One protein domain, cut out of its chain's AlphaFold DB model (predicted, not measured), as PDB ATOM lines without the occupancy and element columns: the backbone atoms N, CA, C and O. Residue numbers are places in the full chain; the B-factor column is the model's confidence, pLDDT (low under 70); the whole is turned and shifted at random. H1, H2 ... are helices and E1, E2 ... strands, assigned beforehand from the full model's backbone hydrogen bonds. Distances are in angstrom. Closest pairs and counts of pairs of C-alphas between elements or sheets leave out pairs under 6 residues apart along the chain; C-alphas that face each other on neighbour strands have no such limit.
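This is residues 197 to 243 and 253 to 271 of the 285 residues of an uncharacterized protein of Hoeflea olei (UniProt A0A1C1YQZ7). Two short helices, H1 and H3, cross steeply in the middle of a small domain; H2 lies toward one end, and a two-stranded hairpin, E1 and E2, toward the other. The short H4 is near H1 and H3, and contacts between the parts are few. The printed part has 66 residues with four named helices, then two named strands, an antiparallel sheet of order E1 - E2. The class is mixed, helices and strands; the whole is compact, with a radius of gyration of the C-alphas of 12.4 A and spans of 35 by 34 by 19 A.

Find C-alpha 197 at (42.906, 23.256, 38.994); from there H1 runs 10.5 A through residues 197 to 204. Go on to H2, residues 213 to 218, 8.8 A, and H3, residues 221 to 227, 9.7 A. H4 is residues 231 to 234, 5.7 A. Past the cut come E1, residues 257 to 260, 9.9 A, and E2, residues 266 to 269, 9.4 A, ending at C-alpha 269, (42.826, 24.870, 23.463).

H1 and H3 touch, their closest C-alphas, Ile 202 and Ala 224, 4.9 A apart, at a steep tilt of 54 degrees, opposite ways. H4 is close to H1 but not clearly touching, C-alphas 198 and 233 being closest at 6.7 A. H2 and H3 meet only through their link. In the hairpin, look for N 259 and O 267 at 3.0 A, and N 269 and O 257 at 2.8 A, within hydrogen-bond range. H1 and E1 are apart. In H1, H2 and H3 every O i to N i+4 pair is within hydrogen-bond range; H4 is too short for one.

The farthest C-alphas, Ser 241 and Gly 264, are 36.0 A apart. Residues 244 to 252 are not printed, and C-alphas 243 and 253 stand 14.3 A apart across that cut. Of the links printed whole, none is long. Mean pLDDT of the printed part is 70.3; residues 205 to 218, 240 to 243, 253 to 265 and 267 to 271 are under 70.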
ATOM      1  N   GLU A 197      43.675  22.046  38.735       80.12
ATOM      2  CA  GLU A 197      42.906  23.256  38.994       80.12
ATOM      3  C   GLU A 197      42.815  24.200  37.781       80.12
ATOM      4  O   GLU A 197      41.703  24.604  37.447       80.12
ATOM      5  N   PRO A 198      43.906  24.511  37.049       79.25
ATOM      6  CA  PRO A 198      43.827  25.356  35.861       79.25
ATOM      7  C   PRO A 198      42.923  24.771  34.771       79.25
ATOM      8  O   PRO A 198      42.217  25.531  34.120       79.25
ATOM      9  N   ILE A 199      42.869  23.438  34.619       76.06
ATOM     10  CA  ILE A 199      41.938  22.768  33.692       76.06
ATOM     11  C   ILE A 199      40.498  23.136  34.062       76.06
ATOM     12  O   ILE A 199      39.745  23.637  33.230       76.06
ATOM     13  N   ARG A 200      40.116  22.938  35.330       74.50
ATOM     14  CA  ARG A 200      38.762  23.263  35.814       74.50
ATOM     15  C   ARG A 200      38.432  24.736  35.604       74.50
ATOM     16  O   ARG A 200      37.351  25.045  35.103       74.50
ATOM     17  N   THR A 201      39.375  25.617  35.926       76.69
ATOM     18  CA  THR A 201      39.210  27.063  35.777       76.69
ATOM     19  C   THR A 201      39.002  27.456  34.323       76.69
ATOM     20  O   THR A 201      38.055  28.183  34.039       76.69
ATOM     21  N   ILE A 202      39.832  26.952  33.403       74.62
ATOM     22  CA  ILE A 202      39.742  27.262  31.973       74.62
ATOM     23  C   ILE A 202      38.392  26.797  31.411       74.62
ATOM     24  O   ILE A 202      37.699  27.596  30.791       74.62
ATOM     25  N   PHE A 203      37.960  25.559  31.679       71.06
ATOM     26  CA  PHE A 203      36.729  25.030  31.070       71.06
ATOM     27  C   PHE A 203      35.444  25.520  31.706       71.06
ATOM     28  O   PHE A 203      34.473  25.817  31.011       71.06
ATOM     29  N   ASN A 204      35.415  25.589  33.032       70.00
ATOM     30  CA  ASN A 204      34.171  25.830  33.748       70.00
ATOM     31  C   ASN A 204      34.039  27.288  34.195       70.00
ATOM     32  O   ASN A 204      32.964  27.684  34.648       70.00
ATOM     33  N   GLY A 205      35.109  28.087  34.078       65.25
ATOM     34  CA  GLY A 205      35.184  29.417  34.684       65.25
ATOM     35  C   GLY A 205      35.034  29.355  36.201       65.25
ATOM     36  O   GLY A 205      34.458  30.271  36.786       65.25
ATOM     37  N   LYS A 206      35.439  28.222  36.789       64.44
ATOM     38  CA  LYS A 206      35.170  27.829  38.167       64.44
ATOM     39  C   LYS A 206      36.358  27.098  38.771       64.44
ATOM     40  O   LYS A 206      36.928  26.211  38.133       64.44
ATOM     41  N   THR A 207      36.676  27.434  40.010       62.38
ATOM     42  CA  THR A 207      37.698  26.788  40.832       62.38
ATOM     43  C   THR A 207      37.066  25.808  41.823       62.38
ATOM     44  O   THR A 207      35.913  25.944  42.231       62.38
ATOM     45  N   SER A 208      37.842  24.836  42.298       58.19
ATOM     46  CA  SER A 208      37.506  23.960  43.428       58.19
ATOM     47  C   SER A 208      37.306  24.733  44.742       58.19
ATOM     48  O   SER A 208      36.920  24.141  45.748       58.19
ATOM     49  N   LEU A 209      37.593  26.037  44.745       60.31
ATOM     50  CA  LEU A 209      37.470  26.948  45.877       60.31
ATOM     51  C   LEU A 209      36.383  28.011  45.655       60.31
ATOM     52  O   LEU A 209      36.340  28.979  46.404       60.31
ATOM     53  N   ASP A 210      35.497  27.847  44.670       63.66
ATOM     54  CA  ASP A 210      34.481  28.851  44.316       63.66
ATOM     55  C   ASP A 210      33.472  29.171  45.418       63.66
ATOM     56  O   ASP A 210      32.921  30.270  45.436       63.66
ATOM     57  N   ASP A 211      33.269  28.259  46.371       66.88
ATOM     58  CA  ASP A 211      32.469  28.534  47.572       66.88
ATOM     59  C   ASP A 211      33.097  29.653  48.431       66.88
ATOM     60  O   ASP A 211      32.449  30.224  49.311       66.88
ATOM     61  N   ASN A 212      34.363  29.999  48.174       64.88
ATOM     62  CA  ASN A 212      35.030  31.142  48.761       64.88
ATOM     63  C   ASN A 212      34.811  32.404  47.896       64.88
ATOM     64  O   ASN A 212      35.298  32.478  46.762       64.88
ATOM     65  N   PRO A 213      34.177  33.457  48.446       65.12
ATOM     66  CA  PRO A 213      33.857  34.678  47.702       65.12
ATOM     67  C   PRO A 213      35.094  35.414  47.167       65.12
ATOM     68  O   PRO A 213      34.991  36.164  46.202       65.12
ATOM     69  N   ILE A 214      36.270  35.195  47.761       64.81
ATOM     70  CA  ILE A 214      37.541  35.757  47.289       64.81
ATOM     71  C   ILE A 214      37.989  35.054  46.009       64.81
ATOM     72  O   ILE A 214      38.379  35.708  45.046       64.81
ATOM     73  N   TYR A 215      37.921  33.723  45.982       64.62
ATOM     74  CA  TYR A 215      38.342  32.939  44.822       64.62
ATOM     75  C   TYR A 215      37.384  33.132  43.651       64.62
ATOM     76  O   TYR A 215      37.843  33.402  42.546       64.62
ATOM     77  N   SER A 216      36.073  33.135  43.903       66.12
ATOM     78  CA  SER A 216      35.071  33.447  42.874       66.12
ATOM     79  C   SER A 216      35.280  34.836  42.247       66.12
ATOM     80  O   SER A 216      35.047  35.034  41.054       66.12
ATOM     81  N   PHE A 217      35.779  35.796  43.028       69.19
ATOM     82  CA  PHE A 217      36.092  37.138  42.551       69.19
ATOM     83  C   PHE A 217      37.398  37.224  41.745       69.19
ATOM     84  O   PHE A 217      37.457  37.958  40.760       69.19
ATOM     85  N   LEU A 218      38.441  36.483  42.132       68.69
ATOM     86  CA  LEU A 218      39.720  36.464  41.410       68.69
ATOM     87  C   LEU A 218      39.640  35.643  40.111       68.69
ATOM     88  O   LEU A 218      40.245  36.013  39.107       68.69
ATOM     89  N   PHE A 219      38.855  34.565  40.106       72.12
ATOM     90  CA  PHE A 219      38.742  33.611  39.001       72.12
ATOM     91  C   PHE A 219      37.389  33.721  38.286       72.12
ATOM     92  O   PHE A 219      36.627  32.766  38.180       72.12
ATOM     93  N   THR A 220      37.081  34.914  37.776       73.44
ATOM     94  CA  THR A 220      35.856  35.144  36.993       73.44
ATOM     95  C   THR A 220      35.879  34.406  35.646       73.44
ATOM     96  O   THR A 220      36.938  34.073  35.113       73.44
ATOM     97  N   LYS A 221      34.713  34.248  35.001       74.69
ATOM     98  CA  LYS A 221      34.626  33.724  33.619       74.69
ATOM     99  C   LYS A 221      35.493  34.498  32.621       74.69
ATOM    100  O   LYS A 221      36.066  33.903  31.715       74.69
ATOM    101  N   ARG A 222      35.601  35.824  32.785       77.44
ATOM    102  CA  ARG A 222      36.465  36.664  31.944       77.44
ATOM    103  C   ARG A 222      37.934  36.314  32.153       77.44
ATOM    104  O   ARG A 222      38.644  36.131  31.176       77.44
ATOM    105  N   MET A 223      38.356  36.154  33.406       78.38
ATOM    106  CA  MET A 223      39.712  35.722  33.734       78.38
ATOM    107  C   MET A 223      40.028  34.341  33.154       78.38
ATOM    108  O   MET A 223      41.091  34.164  32.576       78.38
ATOM    109  N   ALA A 224      39.109  33.379  33.265       78.69
ATOM    110  CA  ALA A 224      39.281  32.051  32.677       78.69
ATOM    111  C   ALA A 224      39.467  32.111  31.150       78.69
ATOM    112  O   ALA A 224      40.337  31.445  30.602       78.69
ATOM    113  N   SER A 225      38.691  32.970  30.486       79.69
ATOM    114  CA  SER A 225      38.785  33.239  29.049       79.69
ATOM    115  C   SER A 225      40.109  33.924  28.673       79.69
ATOM    116  O   SER A 225      40.774  33.508  27.728       79.69
ATOM    117  N   ASP A 226      40.575  34.902  29.454       83.25
ATOM    118  CA  ASP A 226      41.891  35.521  29.252       83.25
ATOM    119  C   ASP A 226      43.048  34.536  29.521       83.25
ATOM    120  O   ASP A 226      44.046  34.554  28.797       83.25
ATOM    121  N   ALA A 227      42.908  33.645  30.509       83.19
ATOM    122  CA  ALA A 227      43.934  32.687  30.925       83.19
ATOM    123  C   ALA A 227      44.322  31.683  29.833       83.19
ATOM    124  O   ALA A 227      45.448  31.196  29.828       83.19
ATOM    125  N   ILE A 228      43.447  31.457  28.850       82.25
ATOM    126  CA  ILE A 228      43.738  30.670  27.639       82.25
ATOM    127  C   ILE A 228      44.900  31.266  26.842       82.25
ATOM    128  O   ILE A 228      45.580  30.569  26.094       82.25
ATOM    129  N   THR A 229      45.151  32.563  26.989       84.44
ATOM    130  CA  THR A 229      46.272  33.226  26.321       84.44
ATOM    131  C   THR A 229      47.543  33.236  27.163       84.44
ATOM    132  O   THR A 229      48.597  33.563  26.630       84.44
ATOM    133  N   PHE A 230      47.479  32.878  28.451       88.69
ATOM    134  CA  PHE A 230      48.626  32.940  29.358       88.69
ATOM    135  C   PHE A 230      49.524  31.731  29.143       88.69
ATOM    136  O   PHE A 230      49.123  30.604  29.404       88.69
ATOM    137  N   GLU A 231      50.765  31.974  28.734       89.12
ATOM    138  CA  GLU A 231      51.800  30.940  28.625       89.12
ATOM    139  C   GLU A 231      51.955  30.181  29.956       89.12
ATOM    140  O   GLU A 231      52.013  28.955  29.977       89.12
ATOM    141  N   SER A 232      51.937  30.905  31.080       89.69
ATOM    142  CA  SER A 232      52.077  30.327  32.418       89.69
ATOM    143  C   SER A 232      50.929  29.406  32.832       89.69
ATOM    144  O   SER A 232      51.157  28.479  33.606       89.69
ATOM    145  N   ALA A 233      49.707  29.624  32.331       87.50
ATOM    146  CA  ALA A 233      48.559  28.782  32.668       87.50
ATOM    147  C   ALA A 233      48.742  27.357  32.131       87.50
ATOM    148  O   ALA A 233      48.418  26.396  32.828       87.50
ATOM    149  N   TYR A 234      49.329  27.222  30.940       83.94
ATOM    150  CA  TYR A 234      49.687  25.928  30.359       83.94
ATOM    151  C   TYR A 234      50.823  25.248  31.127       83.94
ATOM    152  O   TYR A 234      50.798  24.042  31.334       83.94
ATOM    153  N   GLU A 235      51.783  26.020  31.639       86.12
ATOM    154  CA  GLU A 235      52.879  25.493  32.465       86.12
ATOM    155  C   GLU A 235      52.429  25.022  33.865       86.12
ATOM    156  O   GLU A 235      53.211  24.411  34.595       86.12
ATOM    157  N   LEU A 236      51.175  25.289  34.254       88.00
ATOM    158  CA  LEU A 236      50.561  24.785  35.486       88.00
ATOM    159  C   LEU A 236      49.772  23.487  35.291       88.00
ATOM    160  O   LEU A 236      49.310  22.914  36.281       88.00
ATOM    161  N   LEU A 237      49.570  23.041  34.056       84.31
ATOM    162  CA  LEU A 237      48.835  21.818  33.774       84.31
ATOM    163  C   LEU A 237      49.658  20.570  34.211       84.31
ATOM    164  O   LEU A 237      50.879  20.662  34.369       84.31
ATOM    165  N   PRO A 238      49.026  19.407  34.479       79.56
ATOM    166  CA  PRO A 238      49.706  18.206  34.996       79.56
ATOM    167  C   PRO A 238      50.724  17.569  34.032       79.56
ATOM    168  O   PRO A 238      50.354  17.003  33.008       79.56
ATOM    169  N   ALA A 239      52.005  17.558  34.384       70.31
ATOM    170  CA  ALA A 239      53.032  16.939  33.548       70.31
ATOM    171  C   ALA A 239      52.718  15.461  33.233       70.31
ATOM    172  O   ALA A 239      52.192  14.739  34.086       70.31
ATOM    173  N   THR A 240      53.125  14.988  32.047       63.81
ATOM    174  CA  THR A 240      52.966  13.582  31.620       63.81
ATOM    175  C   THR A 240      53.515  12.595  32.639       63.81
ATOM    176  O   THR A 240      52.976  11.510  32.769       63.81
ATOM    177  N   SER A 241      54.531  12.980  33.414       58.50
ATOM    178  CA  SER A 241      55.113  12.161  34.480       58.50
ATOM    179  C   SER A 241      54.157  11.823  35.632       58.50
ATOM    180  O   SER A 241      54.474  10.940  36.428       58.50
ATOM    181  N   ILE A 242      53.018  12.515  35.755       61.22
ATOM    182  CA  ILE A 242      51.939  12.164  36.692       61.22
ATOM    183  C   ILE A 242      50.993  11.123  36.076       61.22
ATOM    184  O   ILE A 242      50.461  10.278  36.798       61.22
ATOM    185  N   GLY A 243      50.780  11.173  34.760       56.34
ATOM    186  CA  GLY A 243      50.078  10.121  34.038       56.34
ATOM    187  C   GLY A 243      50.966   8.881  33.980       56.34
ATOM    188  O   GLY A 243      52.143   8.968  33.645       56.34
ATOM    189  N   THR A 253      43.168  11.452  21.534       44.59
ATOM    190  CA  THR A 253      42.105  12.135  22.291       44.59
ATOM    191  C   THR A 253      42.477  13.573  22.691       44.59
ATOM    192  O   THR A 253      42.119  14.064  23.755       44.59
ATOM    193  N   ALA A 254      43.170  14.310  21.828       46.41
ATOM    194  CA  ALA A 254      42.524  15.290  20.965       46.41
ATOM    195  C   ALA A 254      41.438  16.200  21.559       46.41
ATOM    196  O   ALA A 254      40.494  16.451  20.807       46.41
ATOM    197  N   LEU A 255      41.463  16.696  22.807       50.66
ATOM    198  CA  LEU A 255      40.383  17.581  23.282       50.66
ATOM    199  C   LEU A 255      40.544  18.992  22.690       50.66
ATOM    200  O   LEU A 255      40.937  19.942  23.362       50.66
ATOM    201  N   ARG A 256      40.234  19.118  21.396       55.41
ATOM    202  CA  ARG A 256      40.221  20.373  20.645       55.41
ATOM    203  C   ARG A 256      38.966  21.144  21.001       55.41
ATOM    204  O   ARG A 256      37.898  20.918  20.433       55.41
ATOM    205  N   LEU A 257      39.101  22.068  21.939       58.72
ATOM    206  CA  LEU A 257      38.029  22.989  22.285       58.72
ATOM    207  C   LEU A 257      38.382  24.381  21.778       58.72
ATOM    208  O   LEU A 257      39.432  24.931  22.092       58.72
ATOM    209  N   SER A 258      37.502  24.941  20.954       63.81
ATOM    210  CA  SER A 258      37.588  26.333  20.526       63.81
ATOM    211  C   SER A 258      36.873  27.206  21.547       63.81
ATOM    212  O   SER A 258      35.686  27.014  21.805       63.81
ATOM    213  N   MET A 259      37.595  28.157  22.131       68.00
ATOM    214  CA  MET A 259      37.060  29.059  23.148       68.00
ATOM    215  C   MET A 259      37.163  30.513  22.685       68.00
ATOM    216  O   MET A 259      38.230  30.961  22.267       68.00
ATOM    217  N   ASP A 260      36.054  31.255  22.760       69.25
ATOM    218  CA  ASP A 260      36.038  32.698  22.496       69.25
ATOM    219  C   ASP A 260      36.691  33.452  23.666       69.25
ATOM    220  O   ASP A 260      36.282  33.334  24.827       69.25
ATOM    221  N   ILE A 261      37.719  34.241  23.349       67.31
ATOM    222  CA  ILE A 261      38.461  35.047  24.328       67.31
ATOM    223  C   ILE A 261      37.898  36.474  24.508       67.31
ATOM    224  O   ILE A 261      38.549  37.393  25.021       67.31
ATOM    225  N   GLY A 262      36.668  36.702  24.039       62.00
ATOM    226  CA  GLY A 262      35.996  37.997  24.059       62.00
ATOM    227  C   GLY A 262      36.648  39.019  23.129       62.00
ATOM    228  O   GLY A 262      36.596  40.214  23.416       62.00
ATOM    229  N   THR A 263      37.322  38.550  22.075       64.12
ATOM    230  CA  THR A 263      37.895  39.358  20.980       64.12
ATOM    231  C   THR A 263      37.192  39.088  19.644       64.12
ATOM    232  O   THR A 263      37.599  39.630  18.620       64.12
ATOM    233  N   GLY A 264      36.169  38.223  19.633       66.56
ATOM    234  CA  GLY A 264      35.546  37.707  18.412       66.56
ATOM    235  C   GLY A 264      36.378  36.626  17.710       66.56
ATOM    236  O   GLY A 264      35.962  36.114  16.674       66.56
ATOM    237  N   LYS A 265      37.544  36.259  18.262       68.12
ATOM    238  CA  LYS A 265      38.372  35.139  17.799       68.12
ATOM    239  C   LYS A 265      38.217  33.960  18.754       68.12
ATOM    240  O   LYS A 265      38.397  34.107  19.963       68.12
ATOM    241  N   SER A 266      37.935  32.785  18.198       71.88
ATOM    242  CA  SER A 266      38.015  31.527  18.939       71.88
ATOM    243  C   SER A 266      39.432  30.973  18.858       71.88
ATOM    244  O   SER A 266      39.947  30.760  17.760       71.88
ATOM    245  N   LEU A 267      40.061  30.744  20.010       67.75
ATOM    246  CA  LEU A 267      41.378  30.122  20.086       67.75
ATOM    247  C   LEU A 267      41.241  28.620  20.355       67.75
ATOM    248  O   LEU A 267      40.404  28.228  21.174       67.75
ATOM    249  N   PRO A 268      42.034  27.770  19.679       65.75
ATOM    250  CA  PRO A 268      42.090  26.357  20.009       65.75
ATOM    251  C   PRO A 268      42.818  26.162  21.344       65.75
ATOM    252  O   PRO A 268      43.906  26.699  21.551       65.75
ATOM    253  N   VAL A 269      42.218  25.372  22.229       64.69
ATOM    254  CA  VAL A 269      42.826  24.870  23.463       64.69
ATOM    255  C   VAL A 269      43.190  23.408  23.236       64.69
ATOM    256  O   VAL A 269      42.341  22.623  22.815       64.69
ATOM    257  N   PHE A 270      44.450  23.061  23.501       62.56
ATOM    258  CA  PHE A 270      44.984  21.703  23.384       62.56
ATOM    259  C   PHE A 270      45.306  21.196  24.790       62.56
ATOM    260  O   PHE A 270      46.145  21.783  25.472       62.56
ATOM    261  N   LEU A 271      44.612  20.154  25.250       59.25
ATOM    262  CA  LEU A 271      44.821  19.604  26.599       59.25
ATOM    263  C   LEU A 271      45.670  18.338  26.613       59.25
ATOM    264  O   LEU A 271      46.323  18.052  27.610       59.25
TER     265      LEU A 271